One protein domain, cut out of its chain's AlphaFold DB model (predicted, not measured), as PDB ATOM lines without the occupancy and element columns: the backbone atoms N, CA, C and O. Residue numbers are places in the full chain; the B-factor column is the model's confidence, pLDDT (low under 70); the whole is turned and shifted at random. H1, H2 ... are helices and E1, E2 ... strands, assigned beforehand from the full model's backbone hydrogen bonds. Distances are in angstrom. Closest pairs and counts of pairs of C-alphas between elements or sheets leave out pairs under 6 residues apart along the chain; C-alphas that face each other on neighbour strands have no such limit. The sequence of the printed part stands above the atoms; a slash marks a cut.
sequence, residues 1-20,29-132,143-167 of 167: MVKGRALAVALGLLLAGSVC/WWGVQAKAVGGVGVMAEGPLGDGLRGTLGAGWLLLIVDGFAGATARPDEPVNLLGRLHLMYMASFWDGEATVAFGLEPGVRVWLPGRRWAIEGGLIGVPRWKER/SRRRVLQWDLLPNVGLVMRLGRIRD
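Overview. This is residues 1 to 20, 29 to 132 and 143 to 167 of the 167 residues of an uncharacterized protein of Rhodothermus marinus (strain SG0.5JP17-172) (UniProt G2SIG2). The model is a closed barrel of eight antiparallel strands, E1 to E8, with one helix, H1, lying along its outside over E3 and E4. Residues 127 to 132 of E7 and 145 to 150 of E8 run on beyond their neighbours as a two-stranded ribbon at one end of the barrel. The printed part has 149 residues, with H1 first and then E1 to E8 in chain order round the ring; E1 to E7 form a meander, each strand the antiparallel neighbour of the one before. The class is mostly strand, and the whole is compact, with a radius of gyration of the C-alphas of 16.5 A and spans of 55 by 39 by 25 A.

Arrangement. Start at H1, residues 2 to 19, which is on the barrel, outside it, at a height over the sheet of 10.0 A. Look for it over E3, residues 52 to 61, and E4, residues 64 to 76; on the local plane its line and that of E3 stand at 16 degrees, along the strands. The closest C-alphas of H1 and E3 are those of Gly 17 and Leu 56, 6.9 A apart. In H1 every O i to N i+4 pair is within hydrogen-bond range. Next, E1, residues 29 to 35, forms a hairpin with E2, residues 39 to 49, where N 31 and O 43 are 2.8 A apart. E2 and E3 form a hairpin, with N 44 and O 56 at 2.8 A, as do E3 and E4, with N 57 and O 68 at 2.9 A. E4 and E5, residues 79 to 91, form a hairpin with N 71 and O 83 at 2.9 A. E5 and E6, residues 98 to 111, form another, with N 84 and O 105 at 2.9 A. E6 and E7, residues 117 to 132, follow with N 108 and O 121 at 2.8 A. E7 and E8, residues 143 to 164, are antiparallel neighbours, with N 124 and O 153 at 2.8 A. E8 and E1 close the ring, antiparallel at 127 degrees, with N 34 and O 158 at 2.8 A.

Along the chain. Find C-alpha 2 at (21.823, 26.032, -38.655); from there H1 runs 25.7 A to C-alpha 19. E1 begins at C-alpha 29, (2.782, 1.991, -35.398), and spans 18.5 A. E2 spans 29.4 A, E3 28.9 A, E4 33.2 A, E5 34.1 A, E6 35.3 A and E7 44.7 A. E8, the longest strand by residues, runs 57.2 A to C-alpha 164 at (3.859, -1.332, -33.178) and bends by 75 degrees at residue 161.

Size, cuts and confidence. The two C-alphas farthest apart, those of Ser 143 and Asp 167, are 60.1 A apart. Residues 21 to 28 and 133 to 142 are not printed; C-alphas 20 and 29 are 11.8 A apart across the first cut, and C-alphas 132 and 143 are 8.2 A apart across the second. Of the links that are printed whole, E5 to E6 is short and the others are tight. The mean pLDDT of the printed part is 78.3, and it is under 70 at residues 1 to 20, 75 to 77, 92 to 96 and 165 to 167.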
ATOM      1  N   MET A   1      25.593  27.404 -36.863       44.03
ATOM      2  CA  MET A   1      24.337  27.570 -36.085       44.03
ATOM      3  C   MET A   1      23.093  26.902 -36.692       44.03
ATOM      4  O   MET A   1      22.197  26.572 -35.930       44.03
ATOM      5  N   VAL A   2      23.014  26.643 -38.006       40.47
ATOM      6  CA  VAL A   2      21.823  26.032 -38.655       40.47
ATOM      7  C   VAL A   2      21.599  24.556 -38.269       40.47
ATOM      8  O   VAL A   2      20.467  24.147 -38.028       40.47
ATOM      9  N   LYS A   3      22.676  23.772 -38.095       38.00
ATOM     10  CA  LYS A   3      22.608  22.337 -37.744       38.00
ATOM     11  C   LYS A   3      21.909  22.056 -36.403       38.00
ATOM     12  O   LYS A   3      21.163  21.091 -36.295       38.00
ATOM     13  N   GLY A   4      22.098  22.924 -35.404       39.59
ATOM     14  CA  GLY A   4      21.472  22.772 -34.083       39.59
ATOM     15  C   GLY A   4      19.969  23.066 -34.081       39.59
ATOM     16  O   GLY A   4      19.227  22.455 -33.322       39.59
ATOM     17  N   ARG A   5      19.504  23.954 -34.971       43.94
ATOM     18  CA  ARG A   5      18.081  24.307 -35.088       43.94
ATOM     19  C   ARG A   5      17.280  23.217 -35.799       43.94
ATOM     20  O   ARG A   5      16.207  22.867 -35.329       43.94
ATOM     21  N   ALA A   6      17.825  22.633 -36.867       41.56
ATOM     22  CA  ALA A   6      17.194  21.506 -37.559       41.56
ATOM     23  C   ALA A   6      17.103  20.258 -36.664       41.56
ATOM     24  O   ALA A   6      16.062  19.612 -36.619       41.56
ATOM     25  N   LEU A   7      18.158  19.974 -35.888       44.91
ATOM     26  CA  LEU A   7      18.139  18.899 -34.896       44.91
ATOM     27  C   LEU A   7      17.100  19.163 -33.803       44.91
ATOM     28  O   LEU A   7      16.361  18.255 -33.461       44.91
ATOM     29  N   ALA A   8      16.994  20.393 -33.295       46.31
ATOM     30  CA  ALA A   8      15.999  20.749 -32.284       46.31
ATOM     31  C   ALA A   8      14.555  20.657 -32.804       46.31
ATOM     32  O   ALA A   8      13.673  20.243 -32.062       46.31
ATOM     33  N   VAL A   9      14.308  20.987 -34.076       47.91
ATOM     34  CA  VAL A   9      12.990  20.823 -34.711       47.91
ATOM     35  C   VAL A   9      12.676  19.346 -34.946       47.91
ATOM     36  O   VAL A   9      11.581  18.908 -34.616       47.91
ATOM     37  N   ALA A  10      13.636  18.557 -35.437       47.56
ATOM     38  CA  ALA A  10      13.469  17.113 -35.593       47.56
ATOM     39  C   ALA A  10      13.228  16.428 -34.238       47.56
ATOM     40  O   ALA A  10      12.315  15.621 -34.109       47.56
ATOM     41  N   LEU A  11      13.994  16.808 -33.211       50.38
ATOM     42  CA  LEU A  11      13.818  16.329 -31.845       50.38
ATOM     43  C   LEU A  11      12.473  16.792 -31.273       50.38
ATOM     44  O   LEU A  11      11.778  15.999 -30.658       50.38
ATOM     45  N   GLY A  12      12.060  18.034 -31.532       49.66
ATOM     46  CA  GLY A  12      10.759  18.566 -31.127       49.66
ATOM     47  C   GLY A  12       9.583  17.843 -31.784       49.66
ATOM     48  O   GLY A  12       8.609  17.541 -31.106       49.66
ATOM     49  N   LEU A  13       9.686  17.495 -33.070       50.59
ATOM     50  CA  LEU A  13       8.675  16.716 -33.794       50.59
ATOM     51  C   LEU A  13       8.642  15.250 -33.336       50.59
ATOM     52  O   LEU A  13       7.561  14.686 -33.174       50.59
ATOM     53  N   LEU A  14       9.803  14.648 -33.058       51.88
ATOM     54  CA  LEU A  14       9.910  13.307 -32.471       51.88
ATOM     55  C   LEU A  14       9.318  13.260 -31.055       51.88
ATOM     56  O   LEU A  14       8.571  12.338 -30.724       51.88
ATOM     57  N   LEU A  15       9.601  14.271 -30.233       51.28
ATOM     58  CA  LEU A  15       9.066  14.394 -28.879       51.28
ATOM     59  C   LEU A  15       7.560  14.677 -28.903       51.28
ATOM     60  O   LEU A  15       6.824  14.024 -28.176       51.28
ATOM     61  N   ALA A  16       7.072  15.551 -29.788       46.56
ATOM     62  CA  ALA A  16       5.638  15.781 -29.977       46.56
ATOM     63  C   ALA A  16       4.909  14.509 -30.444       46.56
ATOM     64  O   ALA A  16       3.842  14.187 -29.925       46.56
ATOM     65  N   GLY A  17       5.523  13.729 -31.342       41.81
ATOM     66  CA  GLY A  17       5.038  12.403 -31.732       41.81
ATOM     67  C   GLY A  17       4.987  11.400 -30.572       41.81
ATOM     68  O   GLY A  17       4.127  10.526 -30.565       41.81
ATOM     69  N   SER A  18       5.855  11.570 -29.571       45.56
ATOM     70  CA  SER A  18       5.890  10.770 -28.337       45.56
ATOM     71  C   SER A  18       4.856  11.233 -27.298       45.56
ATOM     72  O   SER A  18       4.394  10.440 -26.489       45.56
ATOM     73  N   VAL A  19       4.425  12.501 -27.312       40.84
ATOM     74  CA  VAL A  19       3.325  12.972 -26.440       40.84
ATOM     75  C   VAL A  19       1.982  12.387 -26.895       40.84
ATOM     76  O   VAL A  19       1.128  12.073 -26.069       40.84
ATOM     77  N   CYS A  20       1.811  12.131 -28.195       38.94
ATOM     78  CA  CYS A  20       0.620  11.465 -28.731       38.94
ATOM     79  C   CYS A  20       0.499   9.976 -28.340       38.94
ATOM     80  O   CYS A  20      -0.571   9.400 -28.524       38.94
ATOM     81  N   TRP A  29       1.570   2.580 -34.820       80.56
ATOM     82  CA  TRP A  29       2.782   1.991 -35.398       80.56
ATOM     83  C   TRP A  29       3.768   3.057 -35.870       80.56
ATOM     84  O   TRP A  29       3.357   4.135 -36.296       80.56
ATOM     85  N   TRP A  30       5.058   2.715 -35.829       83.56
ATOM     86  CA  TRP A  30       6.148   3.508 -36.397       83.56
ATOM     87  C   TRP A  30       6.551   2.969 -37.762       83.56
ATOM     88  O   TRP A  30       6.588   1.751 -37.990       83.56
ATOM     89  N   GLY A  31       6.907   3.875 -38.659       85.44
ATOM     90  CA  GLY A  31       7.413   3.554 -39.977       85.44
ATOM     91  C   GLY A  31       8.501   4.488 -40.455       85.44
ATOM     92  O   GLY A  31       8.732   5.556 -39.894       85.44
ATOM     93  N   VAL A  32       9.128   4.064 -41.541       87.00
ATOM     94  CA  VAL A  32      10.005   4.892 -42.363       87.00
ATOM     95  C   VAL A  32       9.258   5.226 -43.638       87.00
ATOM     96  O   VAL A  32       8.570   4.373 -44.200       87.00
ATOM     97  N   GLN A  33       9.402   6.457 -44.101       88.31
ATOM     98  CA  GLN A  33       8.932   6.874 -45.409       88.31
ATOM     99  C   GLN A  33      10.098   7.363 -46.258       88.31
ATOM    100  O   GLN A  33      11.070   7.899 -45.733       88.31
ATOM    101  N   ALA A  34       9.978   7.196 -47.566       88.19
ATOM    102  CA  ALA A  34      10.846   7.794 -48.564       88.19
ATOM    103  C   ALA A  34       9.957   8.387 -49.656       88.19
ATOM    104  O   ALA A  34       9.309   7.637 -50.386       88.19
ATOM    105  N   LYS A  35       9.888   9.716 -49.737       86.75
ATOM    106  CA  LYS A  35       9.007  10.458 -50.643       86.75
ATOM    107  C   LYS A  35       9.758  11.508 -51.457       86.75
ATOM    108  O   LYS A  35      10.833  11.954 -51.068       86.75
ATOM    109  N   ALA A  36       9.158  11.922 -52.572       84.62
ATOM    110  CA  ALA A  36       9.683  12.994 -53.415       84.62
ATOM    111  C   ALA A  36       9.826  14.325 -52.654       84.62
ATOM    112  O   ALA A  36      10.866  14.976 -52.747       84.62
ATOM    113  N   VAL A  37       8.817  14.705 -51.861       78.88
ATOM    114  CA  VAL A  37       8.881  15.868 -50.967       78.88
ATOM    115  C   VAL A  37       9.242  15.393 -49.565       78.88
ATOM    116  O   VAL A  37       8.674  14.427 -49.057       78.88
ATOM    117  N   GLY A  38      10.237  16.037 -48.955       71.56
ATOM    118  CA  GLY A  38      10.722  15.667 -47.626       71.56
ATOM    119  C   GLY A  38      11.627  14.432 -47.584       71.56
ATOM    120  O   GLY A  38      12.164  14.144 -46.529       71.56
ATOM    121  N   GLY A  39      11.852  13.712 -48.688       84.62
ATOM    122  CA  GLY A  39      12.850  12.638 -48.752       84.62
ATOM    123  C   GLY A  39      12.587  11.482 -47.802       84.62
ATOM    124  O   GLY A  39      11.484  10.936 -47.752       84.62
ATOM    125  N   VAL A  40      13.635  11.087 -47.075       84.56
ATOM    126  CA  VAL A  40      13.587   9.967 -46.134       84.56
ATOM    127  C   VAL A  40      13.274  10.488 -44.741       84.56
ATOM    128  O   VAL A  40      13.837  11.484 -44.289       84.56
ATOM    129  N   GLY A  41      12.366   9.807 -44.055       87.00
ATOM    130  CA  GLY A  41      11.865  10.249 -42.768       87.00
ATOM    131  C   GLY A  41      11.217   9.149 -41.957       87.00
ATOM    132  O   GLY A  41      11.119   7.998 -42.386       87.00
ATOM    133  N   VAL A  42      10.740   9.531 -40.782       85.25
ATOM    134  CA  VAL A  42       9.967   8.671 -39.890       85.25
ATOM    135  C   VAL A  42       8.532   9.154 -39.823       85.25
ATOM    136  O   VAL A  42       8.247  10.344 -39.961       85.25
ATOM    137  N   MET A  43       7.622   8.222 -39.584       86.25
ATOM    138  CA  MET A  43       6.225   8.533 -39.335       86.25
ATOM    139  C   MET A  43       5.656   7.643 -38.236       86.25
ATOM    140  O   MET A  43       6.085   6.503 -38.057       86.25
ATOM    141  N   ALA A  44       4.658   8.165 -37.540       85.06
ATOM    142  CA  ALA A  44       3.781   7.421 -36.661       85.06
ATOM    143  C   ALA A  44       2.347   7.543 -37.164       85.06
ATOM    144  O   ALA A  44       1.920   8.595 -37.640       85.06
ATOM    145  N   GLU A  45       1.588   6.462 -37.034       83.88
ATOM    146  CA  GLU A  45       0.151   6.488 -37.263       83.88
ATOM    147  C   GLU A  45      -0.572   5.747 -36.142       83.88
ATOM    148  O   GLU A  45      -0.219   4.612 -35.825       83.88
ATOM    149  N   GLY A  46      -1.616   6.364 -35.593       81.12
ATOM    150  CA  GLY A  46      -2.452   5.825 -34.516       81.12
ATOM    151  C   GLY A  46      -3.944   6.056 -34.771       81.12
ATOM    152  O   GLY A  46      -4.293   6.757 -35.717       81.12
ATOM    153  N   PRO A  47      -4.851   5.430 -34.005       76.31
ATOM    154  CA  PRO A  47      -6.283   5.694 -34.133       76.31
ATOM    155  C   PRO A  47      -6.647   7.128 -33.700       76.31
ATOM    156  O   PRO A  47      -6.000   7.700 -32.834       76.31
ATOM    157  N   LEU A  48      -7.679   7.714 -34.320       73.62
ATOM    158  CA  LEU A  48      -8.323   8.958 -33.854       73.62
ATOM    159  C   LEU A  48      -9.792   8.753 -33.444       73.62
ATOM    160  O   LEU A  48     -10.369   9.629 -32.810       73.62
ATOM    161  N   GLY A  49     -10.385   7.608 -33.798       70.12
ATOM    162  CA  GLY A  49     -11.812   7.292 -33.641       70.12
ATOM    163  C   GLY A  49     -12.388   6.738 -34.949       70.12
ATOM    164  O   GLY A  49     -11.742   6.873 -35.983       70.12
ATOM    165  N   ASP A  50     -13.540   6.064 -34.910       72.62
ATOM    166  CA  ASP A  50     -14.422   5.717 -36.048       72.62
ATOM    167  C   ASP A  50     -13.757   5.556 -37.435       72.62
ATOM    168  O   ASP A  50     -14.011   6.310 -38.371       72.62
ATOM    169  N   GLY A  51     -12.861   4.571 -37.590       73.50
ATOM    170  CA  GLY A  51     -12.224   4.265 -38.887       73.50
ATOM    171  C   GLY A  51     -11.186   5.291 -39.380       73.50
ATOM    172  O   GLY A  51     -10.566   5.091 -40.431       73.50
ATOM    173  N   LEU A  52     -10.938   6.347 -38.604       79.44
ATOM    174  CA  LEU A  52      -9.930   7.372 -38.837       79.44
ATOM    175  C   LEU A  52      -8.662   7.108 -38.028       79.44
ATOM    176  O   LEU A  52      -8.665   6.653 -36.878       79.44
ATOM    177  N   ARG A  53      -7.535   7.439 -38.650       82.88
ATOM    178  CA  ARG A  53      -6.214   7.382 -38.039       82.88
ATOM    179  C   ARG A  53      -5.487   8.700 -38.180       82.88
ATOM    180  O   ARG A  53      -5.525   9.317 -39.237       82.88
ATOM    181  N   GLY A  54      -4.798   9.100 -37.130       83.94
ATOM    182  CA  GLY A  54      -3.913  10.249 -37.123       83.94
ATOM    183  C   GLY A  54      -2.565   9.814 -37.646       83.94
ATOM    184  O   GLY A  54      -2.082   8.746 -37.278       83.94
ATOM    185  N   THR A  55      -1.975  10.621 -38.513       85.06
ATOM    186  CA  THR A  55      -0.626  10.412 -39.027       85.06
ATOM    187  C   THR A  55       0.210  11.638 -38.723       85.06
ATOM    188  O   THR A  55      -0.257  12.764 -38.880       85.06
ATOM    189  N   LEU A  56       1.438  11.418 -38.278       85.19
ATOM    190  CA  LEU A  56       2.432  12.459 -38.067       85.19
ATOM    191  C   LEU A  56       3.781  11.948 -38.550       85.19
ATOM    192  O   LEU A  56       4.077  10.757 -38.444       85.19
ATOM    193  N   GLY A  57       4.614  12.828 -39.075       84.25
ATOM    194  CA  GLY A  57       5.936  12.425 -39.510       84.25
ATOM    195  C   GLY A  57       6.821  13.592 -39.865       84.25
ATOM    196  O   GLY A  57       6.387  14.740 -39.946       84.25
ATOM    197  N   ALA A  58       8.090  13.271 -40.053       84.81
ATOM    198  CA  ALA A  58       9.094  14.220 -40.473       84.81
ATOM    199  C   ALA A  58      10.122  13.521 -41.354       84.81
ATOM    200  O   ALA A  58      10.520  12.388 -41.070       84.81
ATOM    201  N   GLY A  59      10.568  14.202 -42.401       82.06
ATOM    202  CA  GLY A  59      11.623  13.739 -43.289       82.06
ATOM    203  C   GLY A  59      12.551  14.868 -43.701       82.06
ATOM    204  O   GLY A  59      12.241  16.053 -43.537       82.06
ATOM    205  N   TRP A  60      13.708  14.486 -44.228       80.19
ATOM    206  CA  TRP A  60      14.609  15.425 -44.875       80.19
ATOM    207  C   TRP A  60      15.098  14.922 -46.239       80.19
ATOM    208  O   TRP A  60      15.385  13.740 -46.449       80.19
ATOM    209  N   LEU A  61      15.265  15.867 -47.166       76.44
ATOM    210  CA  LEU A  61      16.005  15.681 -48.411       76.44
ATOM    211  C   LEU A  61      16.856  16.914 -48.683       76.44
ATOM    212  O   LEU A  61      16.317  17.992 -48.919       76.44
ATOM    213  N   LEU A  62      18.180  16.756 -48.721       77.81
ATOM    214  CA  LEU A  62      19.116  17.855 -48.988       77.81
ATOM    215  C   LEU A  62      18.871  19.061 -48.056       77.81
ATOM    216  O   LEU A  62      19.193  18.993 -46.874       77.81
ATOM    217  N   LEU A  63      18.305  20.149 -48.587       71.50
ATOM    218  CA  LEU A  63      17.999  21.396 -47.878       71.50
ATOM    219  C   LEU A  63      16.507  21.563 -47.542       71.50
ATOM    220  O   LEU A  63      16.090  22.637 -47.107       71.50
ATOM    221  N   ILE A  64      15.709  20.518 -47.756       74.88
ATOM    222  CA  ILE A  64      14.284  20.484 -47.438       74.88
ATOM    223  C   ILE A  64      14.091  19.644 -46.180       74.88
ATOM    224  O   ILE A  64      14.450  18.466 -46.151       74.88
ATOM    225  N   VAL A  65      13.494  20.247 -45.159       81.69
ATOM    226  CA  VAL A  65      12.939  19.544 -43.999       81.69
ATOM    227  C   VAL A  65      11.428  19.654 -44.098       81.69
ATOM    228  O   VAL A  65      10.906  20.757 -44.227       81.69
ATOM    229  N   ASP A  66      10.734  18.527 -44.050       84.38
ATOM    230  CA  ASP A  66       9.276  18.471 -44.110       84.38
ATOM    231  C   ASP A  66       8.748  17.799 -42.849       84.38
ATOM    232  O   ASP A  66       9.123  16.666 -42.544       84.38
ATOM    233  N   GLY A  67       7.900  18.505 -42.109       87.50
ATOM    234  CA  GLY A  67       7.098  17.941 -41.032       87.50
ATOM    235  C   GLY A  67       5.636  17.932 -41.449       87.50
ATOM    236  O   GLY A  67       5.140  18.934 -41.955       87.50
ATOM    237  N   PHE A  68       4.923  16.836 -41.208       87.00
ATOM    238  CA  PHE A  68       3.509  16.745 -41.547       87.00
ATOM    239  C   PHE A  68       2.679  16.135 -40.426       87.00
ATOM    240  O   PHE A  68       3.151  15.316 -39.634       87.00
ATOM    241  N   ALA A  69       1.406  16.511 -40.408       86.75
ATOM    242  CA  ALA A  69       0.380  15.906 -39.577       86.75
ATOM    243  C   ALA A  69      -0.931  15.827 -40.360       86.75
ATOM    244  O   ALA A  69      -1.208  16.665 -41.218       86.75
ATOM    245  N   GLY A  70      -1.752  14.821 -40.095       87.44
ATOM    246  CA  GLY A  70      -2.993  14.655 -40.831       87.44
ATOM    247  C   GLY A  70      -3.843  13.486 -40.382       87.44
ATOM    248  O   GLY A  70      -3.577  12.837 -39.370       87.44
ATOM    249  N   ALA A  71      -4.855  13.209 -41.192       86.50
ATOM    250  CA  ALA A  71      -5.776  12.107 -41.007       86.50
ATOM    251  C   ALA A  71      -5.689  11.119 -42.174       86.50
ATOM    252  O   ALA A  71      -5.375  11.460 -43.314       86.50
ATOM    253  N   THR A  72      -5.966   9.865 -41.858       84.62
ATOM    254  CA  THR A  72      -6.037   8.743 -42.780       84.62
ATOM    255  C   THR A  72      -7.373   8.056 -42.570       84.62
ATOM    256  O   THR A  72      -7.616   7.505 -41.495       84.62
ATOM    257  N   ALA A  73      -8.230   8.075 -43.584       85.56
ATOM    258  CA  ALA A  73      -9.448   7.282 -43.600       85.56
ATOM    259  C   ALA A  73      -9.145   5.904 -44.187       85.56
ATOM    260  O   ALA A  73      -8.415   5.785 -45.177       85.56
ATOM    261  N   ARG A  74      -9.708   4.862 -43.575       76.88
ATOM    262  CA  ARG A  74      -9.648   3.489 -44.085       76.88
ATOM    263  C   ARG A  74     -11.026   3.076 -44.594       76.88
ATOM    264  O   ARG A  74     -11.699   2.333 -43.888       76.88
ATOM    265  N   PRO A  75     -11.464   3.599 -45.754       60.94
ATOM    266  CA  PRO A  75     -12.759   3.229 -46.302       60.94
ATOM    267  C   PRO A  75     -12.791   1.727 -46.601       60.94
ATOM    268  O   PRO A  75     -13.710   1.068 -46.142       60.94
ATOM    269  N   ASP A  76     -11.732   1.182 -47.220       61.66
ATOM    270  CA  ASP A  76     -11.627  -0.233 -47.586       61.66
ATOM    271  C   ASP A  76     -10.152  -0.677 -47.616       61.66
ATOM    272  O   ASP A  76      -9.305  -0.041 -48.242       61.66
ATOM    273  N   GLU A  77      -9.785  -1.789 -46.972       65.31
ATOM    274  CA  GLU A  77      -8.447  -2.362 -47.188       65.31
ATOM    275  C   GLU A  77      -8.374  -2.942 -48.617       65.31
ATOM    276  O   GLU A  77      -9.290  -3.668 -49.001       65.31
ATOM    277  N   PRO A  78      -7.324  -2.670 -49.426       82.62
ATOM    278  CA  PRO A  78      -5.976  -2.218 -49.053       82.62
ATOM    279  C   PRO A  78      -5.684  -0.715 -49.259       82.62
ATOM    280  O   PRO A  78      -4.514  -0.320 -49.195       82.62
ATOM    281  N   VAL A  79      -6.698   0.111 -49.534       88.44
ATOM    282  CA  VAL A  79      -6.533   1.503 -49.979       88.44
ATOM    283  C   VAL A  79      -6.996   2.484 -48.904       88.44
ATOM    284  O   VAL A  79      -8.161   2.537 -48.527       88.44
ATOM    285  N   ASN A  80      -6.084   3.336 -48.448       90.06
ATOM    286  CA  ASN A  80      -6.401   4.395 -47.499       90.06
ATOM    287  C   ASN A  80      -6.404   5.757 -48.193       90.06
ATOM    288  O   ASN A  80      -5.516   6.042 -48.996       90.06
ATOM    289  N   LEU A  81      -7.335   6.625 -47.803       92.25
ATOM    290  CA  LEU A  81      -7.341   8.032 -48.202       92.25
ATOM    291  C   LEU A  81      -6.611   8.868 -47.152       92.25
ATOM    292  O   LEU A  81      -6.750   8.627 -45.953       92.25
ATOM    293  N   LEU A  82      -5.826   9.841 -47.600       90.31
ATOM    294  CA  LEU A  82      -4.955  10.674 -46.778       90.31
ATOM    295  C   LEU A  82      -5.320  12.148 -46.954       90.31
ATOM    296  O   LEU A  82      -5.528  12.605 -48.077       90.31
ATOM    297  N   GLY A  83      -5.317  12.894 -45.854       92.62
ATOM    298  CA  GLY A  83      -5.329  14.354 -45.856       92.62
ATOM    299  C   GLY A  83      -4.307  14.872 -44.853       92.62
ATOM    300  O   GLY A  83      -4.417  14.561 -43.667       92.62
ATOM    301  N   ARG A  84      -3.297  15.620 -45.307       91.75
ATOM    302  CA  ARG A  84      -2.184  16.093 -44.464       91.75
ATOM    303  C   ARG A  84      -1.914  17.577 -44.643       91.75
ATOM    304  O   ARG A  84      -2.076  18.130 -45.727       91.75
ATOM    305  N   LEU A  85      -1.460  18.197 -43.563       91.56
ATOM    306  CA  LEU A  85      -0.840  19.509 -43.548       91.56
ATOM    307  C   LEU A  85       0.674  19.320 -43.454       91.56
ATOM    308  O   LEU A  85       1.151  18.597 -42.581       91.56
ATOM    309  N   HIS A  86       1.402  19.993 -44.334       91.00
ATOM    310  CA  HIS A  86       2.857  20.011 -44.399       91.00
ATOM    311  C   HIS A  86       3.386  21.361 -43.937       91.00
ATOM    312  O   HIS A  86       2.847  22.408 -44.302       91.00
ATOM    313  N   LEU A  87       4.475  21.317 -43.183       89.69
ATOM    314  CA  LEU A  87       5.321  22.438 -42.827       89.69
ATOM    315  C   LEU A  87       6.708  22.156 -43.397       89.69
ATOM    316  O   LEU A  87       7.487  21.382 -42.837       89.69
ATOM    317  N   MET A  88       7.004  22.800 -44.521       86.81
ATOM    318  CA  MET A  88       8.243  22.614 -45.257       86.81
ATOM    319  C   MET A  88       9.174  23.788 -44.997       86.81
ATOM    320  O   MET A  88       8.842  24.939 -45.279       86.81
ATOM    321  N   TYR A  89      10.363  23.496 -44.500       84.06
ATOM    322  CA  TYR A  89      11.484  24.419 -44.507       84.06
ATOM    323  C   TYR A  89      12.353  24.100 -45.718       84.06
ATOM    324  O   TYR A  89      12.899  23.002 -45.813       84.06
ATOM    325  N   MET A  90      12.478  25.049 -46.640       77.81
ATOM    326  CA  MET A  90      13.252  24.901 -47.869       77.81
ATOM    327  C   MET A  90      14.371  25.935 -47.863       77.81
ATOM    328  O   MET A  90      14.100  27.135 -47.931       77.81
ATOM    329  N   ALA A  91      15.619  25.479 -47.778       73.88
ATOM    330  CA  ALA A  91      16.773  26.343 -47.988       73.88
ATOM    331  C   ALA A  91      17.211  26.275 -49.457       73.88
ATOM    332  O   ALA A  91      17.317  25.193 -50.037       73.88
ATOM    333  N   SER A  92      17.462  27.430 -50.061       61.81
ATOM    334  CA  SER A  92      18.015  27.522 -51.407       61.81
ATOM    335  C   SER A  92      19.529  27.315 -51.376       61.81
ATOM    336  O   SER A  92      20.237  27.816 -50.501       61.81
ATOM    337  N   PHE A  93      20.028  26.544 -52.345       52.12
ATOM    338  CA  PHE A  93      21.455  26.238 -52.484       52.12
ATOM    339  C   PHE A  93      22.297  27.454 -52.897       52.12
ATOM    340  O   PHE A  93      23.496  27.459 -52.633       52.12
ATOM    341  N   TRP A  94      21.699  28.444 -53.566       48.50
ATOM    342  CA  TRP A  94      22.443  29.473 -54.301       48.50
ATOM    343  C   TRP A  94      22.580  30.798 -53.549       48.50
ATOM    344  O   TRP A  94      23.630  31.428 -53.609       48.50
ATOM    345  N   ASP A  95      21.546  31.203 -52.824       62.75
ATOM    346  CA  ASP A  95      21.463  32.481 -52.100       62.75
ATOM    347  C   ASP A  95      21.364  32.290 -50.575       62.75
ATOM    348  O   ASP A  95      21.470  33.254 -49.818       62.75
ATOM    349  N   GLY A  96      21.209  31.046 -50.101       60.69
ATOM    350  CA  GLY A  96      21.055  30.730 -48.680       60.69
ATOM    351  C   GLY A  96      19.729  31.205 -48.085       60.69
ATOM    352  O   GLY A  96      19.540  31.092 -46.869       60.69
ATOM    353  N   GLU A  97      18.809  31.713 -48.912       73.56
ATOM    354  CA  GLU A  97      17.485  32.104 -48.457       73.56
ATOM    355  C   GLU A  97      16.706  30.871 -48.007       73.56
ATOM    356  O   GLU A  97      16.719  29.807 -48.634       73.56
ATOM    357  N   ALA A  98      16.027  31.018 -46.877       76.19
ATOM    358  CA  ALA A  98      15.235  29.967 -46.280       76.19
ATOM    359  C   ALA A  98      13.774  30.382 -46.260       76.19
ATOM    360  O   ALA A  98      13.409  31.394 -45.661       76.19
ATOM    361  N   THR A  99      12.934  29.574 -46.892       82.19
ATOM    362  CA  THR A  99      11.491  29.790 -46.913       82.19
ATOM    363  C   THR A  99      10.799  28.724 -46.085       82.19
ATOM    364  O   THR A  99      11.105  27.537 -46.187       82.19
ATOM    365  N   VAL A 100       9.832  29.159 -45.281       83.81
ATOM    366  CA  VAL A 100       8.865  28.270 -44.638       83.81
ATOM    367  C   VAL A 100       7.589  28.293 -45.467       83.81
ATOM    368  O   VAL A 100       7.019  29.357 -45.707       83.81
ATOM    369  N   ALA A 101       7.153  27.123 -45.915       86.12
ATOM    370  CA  ALA A 101       5.944  26.945 -46.697       86.12
ATOM    371  C   ALA A 101       4.984  25.989 -45.986       86.12
ATOM    372  O   ALA A 101       5.398  24.996 -45.389       86.12
ATOM    373  N   PHE A 102       3.693  26.285 -46.098       89.69
ATOM    374  CA  PHE A 102       2.625  25.393 -45.665       89.69
ATOM    375  C   PHE A 102       2.008  24.732 -46.889       89.69
ATOM    376  O   PHE A 102       1.818  25.391 -47.910       89.69
ATOM    377  N   GLY A 103       1.697  23.446 -46.799       91.25
ATOM    378  CA  GLY A 103       1.103  22.696 -47.902       91.25
ATOM    379  C   GLY A 103      -0.052  21.824 -47.442       91.25
ATOM    380  O   GLY A 103      -0.021  21.297 -46.336       91.25
ATOM    381  N   LEU A 104      -1.062  21.653 -48.289       94.12
ATOM    382  CA  LEU A 104      -2.145  20.694 -48.069       94.12
ATOM    383  C   LEU A 104      -1.997  19.532 -49.049       94.12
ATOM    384  O   LEU A 104      -1.942  19.758 -50.255       94.12
ATOM    385  N   GLU A 105      -1.943  18.305 -48.537       94.62
ATOM    386  CA  GLU A 105      -1.796  17.072 -49.318       94.62
ATOM    387  C   GLU A 105      -3.043  16.191 -49.170       94.62
ATOM    388  O   GLU A 105      -3.181  15.481 -48.169       94.62
ATOM    389  N   PRO A 106      -3.955  16.174 -50.154       94.38
ATOM    390  CA  PRO A 106      -4.766  14.998 -50.421       94.38
ATOM    391  C   PRO A 106      -3.901  13.893 -51.039       94.38
ATOM    392  O   PRO A 106      -3.064  14.144 -51.911       94.38
ATOM    393  N   GLY A 107      -4.129  12.650 -50.624       93.88
ATOM    394  CA  GLY A 107      -3.395  11.516 -51.166       93.88
ATOM    395  C   GLY A 107      -4.043  10.169 -50.901       93.88
ATOM    396  O   GLY A 107      -5.107  10.055 -50.295       93.88
ATOM    397  N   VAL A 108      -3.360   9.131 -51.362       94.25
ATOM    398  CA  VAL A 108      -3.770   7.736 -51.244       94.25
ATOM    399  C   VAL A 108      -2.577   6.910 -50.781       94.25
ATOM    400  O   VAL A 108      -1.449   7.132 -51.222       94.25
ATOM    401  N   ARG A 109      -2.826   5.937 -49.902       92.69
ATOM    402  CA  ARG A 109      -1.873   4.877 -49.561       92.69
ATOM    403  C   ARG A 109      -2.430   3.535 -50.000       92.69
ATOM    404  O   ARG A 109      -3.502   3.148 -49.549       92.69
ATOM    405  N   VAL A 110      -1.658   2.789 -50.777       94.19
ATOM    406  CA  VAL A 110      -1.980   1.414 -51.166       94.19
ATOM    407  C   VAL A 110      -1.029   0.465 -50.450       94.19
ATOM    408  O   VAL A 110       0.182   0.500 -50.678       94.19
ATOM    409  N   TRP A 111      -1.560  -0.373 -49.559       90.88
ATOM    410  CA  TRP A 111      -0.764  -1.396 -48.880       90.88
ATOM    411  C   TRP A 111      -0.455  -2.561 -49.817       90.88
ATOM    412  O   TRP A 111      -1.346  -3.113 -50.459       90.88
ATOM    413  N   LEU A 112       0.809  -2.974 -49.839       91.06
ATOM    414  CA  LEU A 112       1.239  -4.185 -50.530       91.06
ATOM    415  C   LEU A 112       0.839  -5.440 -49.725       91.06
ATOM    416  O   LEU A 112       0.594  -5.344 -48.509       91.06
ATOM    417  N   PRO A 113       0.805  -6.631 -50.359       87.75
ATOM    418  CA  PRO A 113       0.579  -7.893 -49.657       87.75
ATOM    419  C   PRO A 113       1.480  -8.038 -48.420       87.75
ATOM    420  O   PRO A 113       2.657  -7.682 -48.433       87.75
ATOM    421  N   GLY A 114       0.910  -8.508 -47.306       82.94
ATOM    422  CA  GLY A 114       1.607  -8.610 -46.016       82.94
ATOM    423  C   GLY A 114       1.683  -7.309 -45.198       82.94
ATOM    424  O   GLY A 114       2.163  -7.339 -44.068       82.94
ATOM    425  N   ARG A 115       1.189  -6.170 -45.717       83.88
ATOM    426  CA  ARG A 115       0.984  -4.891 -44.990       83.88
ATOM    427  C   ARG A 115       2.206  -4.330 -44.255       83.88
ATOM    428  O   ARG A 115       2.074  -3.538 -43.318       83.88
ATOM    429  N   ARG A 116       3.403  -4.736 -44.677       88.12
ATOM    430  CA  ARG A 116       4.670  -4.164 -44.209       88.12
ATOM    431  C   ARG A 116       5.086  -2.961 -45.043       88.12
ATOM    432  O   ARG A 116       5.708  -2.048 -44.517       88.12
ATOM    433  N   TRP A 117       4.705  -2.953 -46.311       92.25
ATOM    434  CA  TRP A 117       5.066  -1.928 -47.278       92.25
ATOM    435  C   TRP A 117       3.812  -1.305 -47.868       92.25
ATOM    436  O   TRP A 117       2.799  -1.987 -48.035       92.25
ATOM    437  N   ALA A 118       3.886  -0.026 -48.199       93.12
ATOM    438  CA  ALA A 118       2.839   0.676 -48.912       93.12
ATOM    439  C   ALA A 118       3.425   1.712 -49.862       93.12
ATOM    440  O   ALA A 118       4.461   2.306 -49.571       93.12
ATOM    441  N   ILE A 119       2.727   1.951 -50.963       95.56
ATOM    442  CA  ILE A 119       3.011   3.067 -51.863       95.56
ATOM    443  C   ILE A 119       2.070   4.206 -51.482       95.56
ATOM    444  O   ILE A 119       0.871   3.988 -51.305       95.56
ATOM    445  N   GLU A 120       2.612   5.408 -51.339       94.25
ATOM    446  CA  GLU A 120       1.835   6.629 -51.154       94.25
ATOM    447  C   GLU A 120       1.967   7.532 -52.368       94.25
ATOM    448  O   GLU A 120       3.061   7.694 -52.905       94.25
ATOM    449  N   GLY A 121       0.862   8.152 -52.760       93.75
ATOM    450  CA  GLY A 121       0.843   9.188 -53.781       93.75
ATOM    451  C   GLY A 121      -0.141  10.286 -53.412       93.75
ATOM    452  O   GLY A 121      -1.268  10.001 -53.012       93.75
ATOM    453  N   GLY A 122       0.287  11.534 -53.543       94.00
ATOM    454  CA  GLY A 122      -0.520  12.714 -53.271       94.00
ATOM    455  C   GLY A 122      -0.038  13.930 -54.050       94.00
ATOM    456  O   GLY A 122       0.930  13.868 -54.817       94.00
ATOM    457  N   LEU A 123      -0.739  15.042 -53.855       94.88
ATOM    458  CA  LEU A 123      -0.403  16.324 -54.460       94.88
ATOM    459  C   LEU A 123      -0.413  17.400 -53.381       94.88
ATOM    460  O   LEU A 123      -1.461  17.677 -52.811       94.88
ATOM    461  N   ILE A 124       0.732  18.017 -53.108       92.94
ATOM    462  CA  ILE A 124       0.830  19.092 -52.122       92.94
ATOM    463  C   ILE A 124       0.504  20.411 -52.812       92.94
ATOM    464  O   ILE A 124       1.241  20.855 -53.691       92.94
ATOM    465  N   GLY A 125      -0.587  21.050 -52.399       93.75
ATOM    466  CA  GLY A 125      -0.907  22.420 -52.773       93.75
ATOM    467  C   GLY A 125      -0.291  23.411 -51.793       93.75
ATOM    468  O   GLY A 125      -0.649  23.410 -50.616       93.75
ATOM    469  N   VAL A 126       0.592  24.283 -52.279       91.38
ATOM    470  CA  VAL A 126       1.216  25.367 -51.508       91.38
ATOM    471  C   VAL A 126       0.582  26.702 -51.912       91.38
ATOM    472  O   VAL A 126       0.760  27.136 -53.054       91.38
ATOM    473  N   PRO A 127      -0.154  27.378 -51.014       89.94
ATOM    474  CA  PRO A 127      -0.767  28.658 -51.317       89.94
ATOM    475  C   PRO A 127       0.293  29.762 -51.376       89.94
ATOM    476  O   PRO A 127       1.119  29.911 -50.475       89.94
ATOM    477  N   ARG A 128       0.234  30.589 -52.420       85.56
ATOM    478  CA  ARG A 128       1.061  31.786 -52.588       85.56
ATOM    479  C   ARG A 128       0.212  32.965 -53.029       85.56
ATOM    480  O   ARG A 128      -0.586  32.876 -53.958       85.56
ATOM    481  N   TRP A 129       0.418  34.104 -52.383       85.44
ATOM    482  CA  TRP A 129      -0.180  35.358 -52.822       85.44
ATOM    483  C   TRP A 129       0.672  35.959 -53.931       85.44
ATOM    484  O   TRP A 129       1.838  36.277 -53.714       85.44
ATOM    485  N   LYS A 130       0.086  36.134 -55.116       83.06
ATOM    486  CA  LYS A 130       0.740  36.791 -56.246       83.06
ATOM    487  C   LYS A 130       0.002  38.069 -56.601       83.06
ATOM    488  O   LYS A 130      -1.228  38.100 -56.666       83.06
ATOM    489  N   GLU A 131       0.751  39.134 -56.850       83.12
ATOM    490  CA  GLU A 131       0.183  40.344 -57.431       83.12
ATOM    491  C   GLU A 131       0.003  40.132 -58.932       83.12
ATOM    492  O   GLU A 131       0.955  39.878 -59.671       83.12
ATOM    493  N   ARG A 132      -1.250  40.198 -59.385       80.94
ATOM    494  CA  ARG A 132      -1.593  40.194 -60.799       80.94
ATOM    495  C   ARG A 132      -1.885  41.626 -61.213       80.94
ATOM    496  O   ARG A 132      -2.800  42.264 -60.691       80.94
ATOM    497  N   SER A 143      -4.914  47.886 -62.994       74.94
ATOM    498  CA  SER A 143      -5.375  47.453 -61.676       74.94
ATOM    499  C   SER A 143      -4.404  46.431 -61.084       74.94
ATOM    500  O   SER A 143      -4.026  45.450 -61.732       74.94
ATOM    501  N   ARG A 144      -3.982  46.668 -59.836       80.62
ATOM    502  CA  ARG A 144      -3.246  45.694 -59.021       80.62
ATOM    503  C   ARG A 144      -4.242  44.889 -58.205       80.62
ATOM    504  O   ARG A 144      -4.960  45.450 -57.381       80.62
ATOM    505  N   ARG A 145      -4.266  43.571 -58.401       83.88
ATOM    506  CA  ARG A 145      -5.070  42.659 -57.585       83.88
ATOM    507  C   ARG A 145      -4.194  41.545 -57.032       83.88
ATOM    508  O   ARG A 145      -3.476  40.889 -57.781       83.88
ATOM    509  N   ARG A 146      -4.291  41.293 -55.727       85.75
ATOM    510  CA  ARG A 146      -3.727  40.080 -55.123       85.75
ATOM    511  C   ARG A 146      -4.617  38.893 -55.453       85.75
ATOM    512  O   ARG A 146      -5.830  38.944 -55.262       85.75
ATOM    513  N   VAL A 147      -4.002  37.841 -55.969       86.75
ATOM    514  CA  VAL A 147      -4.664  36.587 -56.318       86.75
ATOM    515  C   VAL A 147      -3.953  35.465 -55.575       86.75
ATOM    516  O   VAL A 147      -2.723  35.447 -55.501       86.75
ATOM    517  N   LEU A 148      -4.733  34.550 -55.003       88.56
ATOM    518  CA  LEU A 148      -4.206  33.323 -54.426       88.56
ATOM    519  C   LEU A 148      -3.887  32.350 -55.563       88.56
ATOM    520  O   LEU A 148      -4.774  31.972 -56.327       88.56
ATOM    521  N   GLN A 149      -2.623  31.973 -55.678       90.19
ATOM    522  CA  GLN A 149      -2.136  30.929 -56.569       90.19
ATOM    523  C   GLN A 149      -1.765  29.705 -55.727       90.19
ATOM    524  O   GLN A 149      -1.331  29.848 -54.588       90.19
ATOM    525  N   TRP A 150      -1.932  28.510 -56.286       88.56
ATOM    526  CA  TRP A 150      -1.500  27.266 -55.660       88.56
ATOM    527  C   TRP A 150      -0.398  26.647 -56.506       88.56
ATOM    528  O   TRP A 150      -0.623  26.340 -57.676       88.56
ATOM    529  N   ASP A 151       0.777  26.478 -55.913       90.12
ATOM    530  CA  ASP A 151       1.836  25.675 -56.512       90.12
ATOM    531  C   ASP A 151       1.589  24.214 -56.136       90.12
ATOM    532  O   ASP A 151       1.334  23.901 -54.972       90.12
ATOM    533  N   LEU A 152       1.611  23.328 -57.129       90.81
ATOM    534  CA  LEU A 152       1.270  21.920 -56.960       90.81
ATOM    535  C   LEU A 152       2.540  21.074 -57.052       90.81
ATOM    536  O   LEU A 152       3.244  21.118 -58.061       90.81
ATOM    537  N   LEU A 153       2.825  20.302 -56.006       89.06
ATOM    538  CA  LEU A 153       4.003  19.442 -55.915       89.06
ATOM    539  C   LEU A 153       3.559  17.977 -55.838       89.06
ATOM    540  O   LEU A 153       2.913  17.597 -54.858       89.06
ATOM    541  N   PRO A 154       3.867  17.131 -56.839       90.50
ATOM    542  CA  PRO A 154       3.574  15.707 -56.742       90.50
ATOM    543  C   PRO A 154       4.418  15.086 -55.628       90.50
ATOM    544  O   PRO A 154       5.631  15.293 -55.566       90.50
ATOM    545  N   ASN A 155       3.783  14.307 -54.759       91.12
ATOM    546  CA  ASN A 155       4.444  13.679 -53.626       91.12
ATOM    547  C   ASN A 155       4.157  12.180 -53.608       91.12
ATOM    548  O   ASN A 155       3.142  11.713 -53.094       91.12
ATOM    549  N   VAL A 156       5.059  11.421 -54.222       93.19
ATOM    550  CA  VAL A 156       4.958   9.966 -54.349       93.19
ATOM    551  C   VAL A 156       6.127   9.322 -53.620       93.19
ATOM    552  O   VAL A 156       7.233   9.869 -53.603       93.19
ATOM    553  N   GLY A 157       5.887   8.172 -53.001       93.25
ATOM    554  CA  GLY A 157       6.924   7.469 -52.270       93.25
ATOM    555  C   GLY A 157       6.513   6.126 -51.691       93.25
ATOM    556  O   GLY A 157       5.417   5.617 -51.919       93.25
ATOM    557  N   LEU A 158       7.434   5.560 -50.920       94.75
ATOM    558  CA  LEU A 158       7.299   4.275 -50.252       94.75
ATOM    559  C   LEU A 158       7.229   4.481 -48.740       94.75
ATOM    560  O   LEU A 158       7.962   5.291 -48.173       94.75
ATOM    561  N   VAL A 159       6.383   3.699 -48.083       91.06
ATOM    562  CA  VAL A 159       6.281   3.621 -46.628       91.06
ATOM    563  C   VAL A 159       6.540   2.190 -46.183       91.06
ATOM    564  O   VAL A 159       5.979   1.240 -46.730       91.06
ATOM    565  N   MET A 160       7.369   2.042 -45.157       91.44
ATOM    566  CA  MET A 160       7.682   0.782 -44.503       91.44
ATOM    567  C   MET A 160       7.232   0.836 -43.048       91.44
ATOM    568  O   MET A 160       7.702   1.661 -42.268       91.44
ATOM    569  N   ARG A 161       6.361  -0.087 -42.649       88.19
ATOM    570  CA  ARG A 161       6.009  -0.311 -41.247       88.19
ATOM    571  C   ARG A 161       7.160  -1.035 -40.547       88.19
ATOM    572  O   ARG A 161       7.536  -2.139 -40.950       88.19
ATOM    573  N   LEU A 162       7.687  -0.428 -39.485       83.06
ATOM    574  CA  LEU A 162       8.773  -0.991 -38.679       83.06
ATOM    575  C   LEU A 162       8.254  -1.822 -37.506       83.06
ATOM    576  O   LEU A 162       8.790  -2.890 -37.226       83.06
ATOM    577  N   GLY A 163       7.195  -1.368 -36.837       75.94
ATOM    578  CA  GLY A 163       6.675  -2.055 -35.658       75.94
ATOM    579  C   GLY A 163       5.518  -1.319 -35.002       75.94
ATOM    580  O   GLY A 163       5.169  -0.208 -35.399       75.94
ATOM    581  N   ARG A 164       4.900  -1.957 -34.005       75.62
ATOM    582  CA  ARG A 164       3.859  -1.332 -33.178       75.62
ATOM    583  C   ARG A 164       4.501  -0.433 -32.123       75.62
ATOM    584  O   ARG A 164       5.569  -0.767 -31.616       75.62
ATOM    585  N   ILE A 165       3.830   0.661 -31.785       62.72
ATOM    586  CA  ILE A 165       4.122   1.414 -30.564       62.72
ATOM    587  C   ILE A 165       3.586   0.563 -29.411       62.72
ATOM    588  O   ILE A 165       2.434   0.133 -29.465       62.72
ATOM    589  N   ARG A 166       4.446   0.213 -28.453       56.72
ATOM    590  CA  ARG A 166       4.043  -0.469 -27.218       56.72
ATOM    591  C   ARG A 166       3.910   0.589 -26.126       56.72
ATOM    592  O   ARG A 166       4.719   1.517 -26.128       56.72
ATOM    593  N   ASP A 167       2.893   0.431 -25.287       52.06
ATOM    594  CA  ASP A 167       2.693   1.223 -24.068       52.06
ATOM    595  C   ASP A 167       3.847   1.012 -23.073       52.06
ATOM    596  O   ASP A 167       4.402  -0.117 -23.043       52.06
TER     597      ASP A 167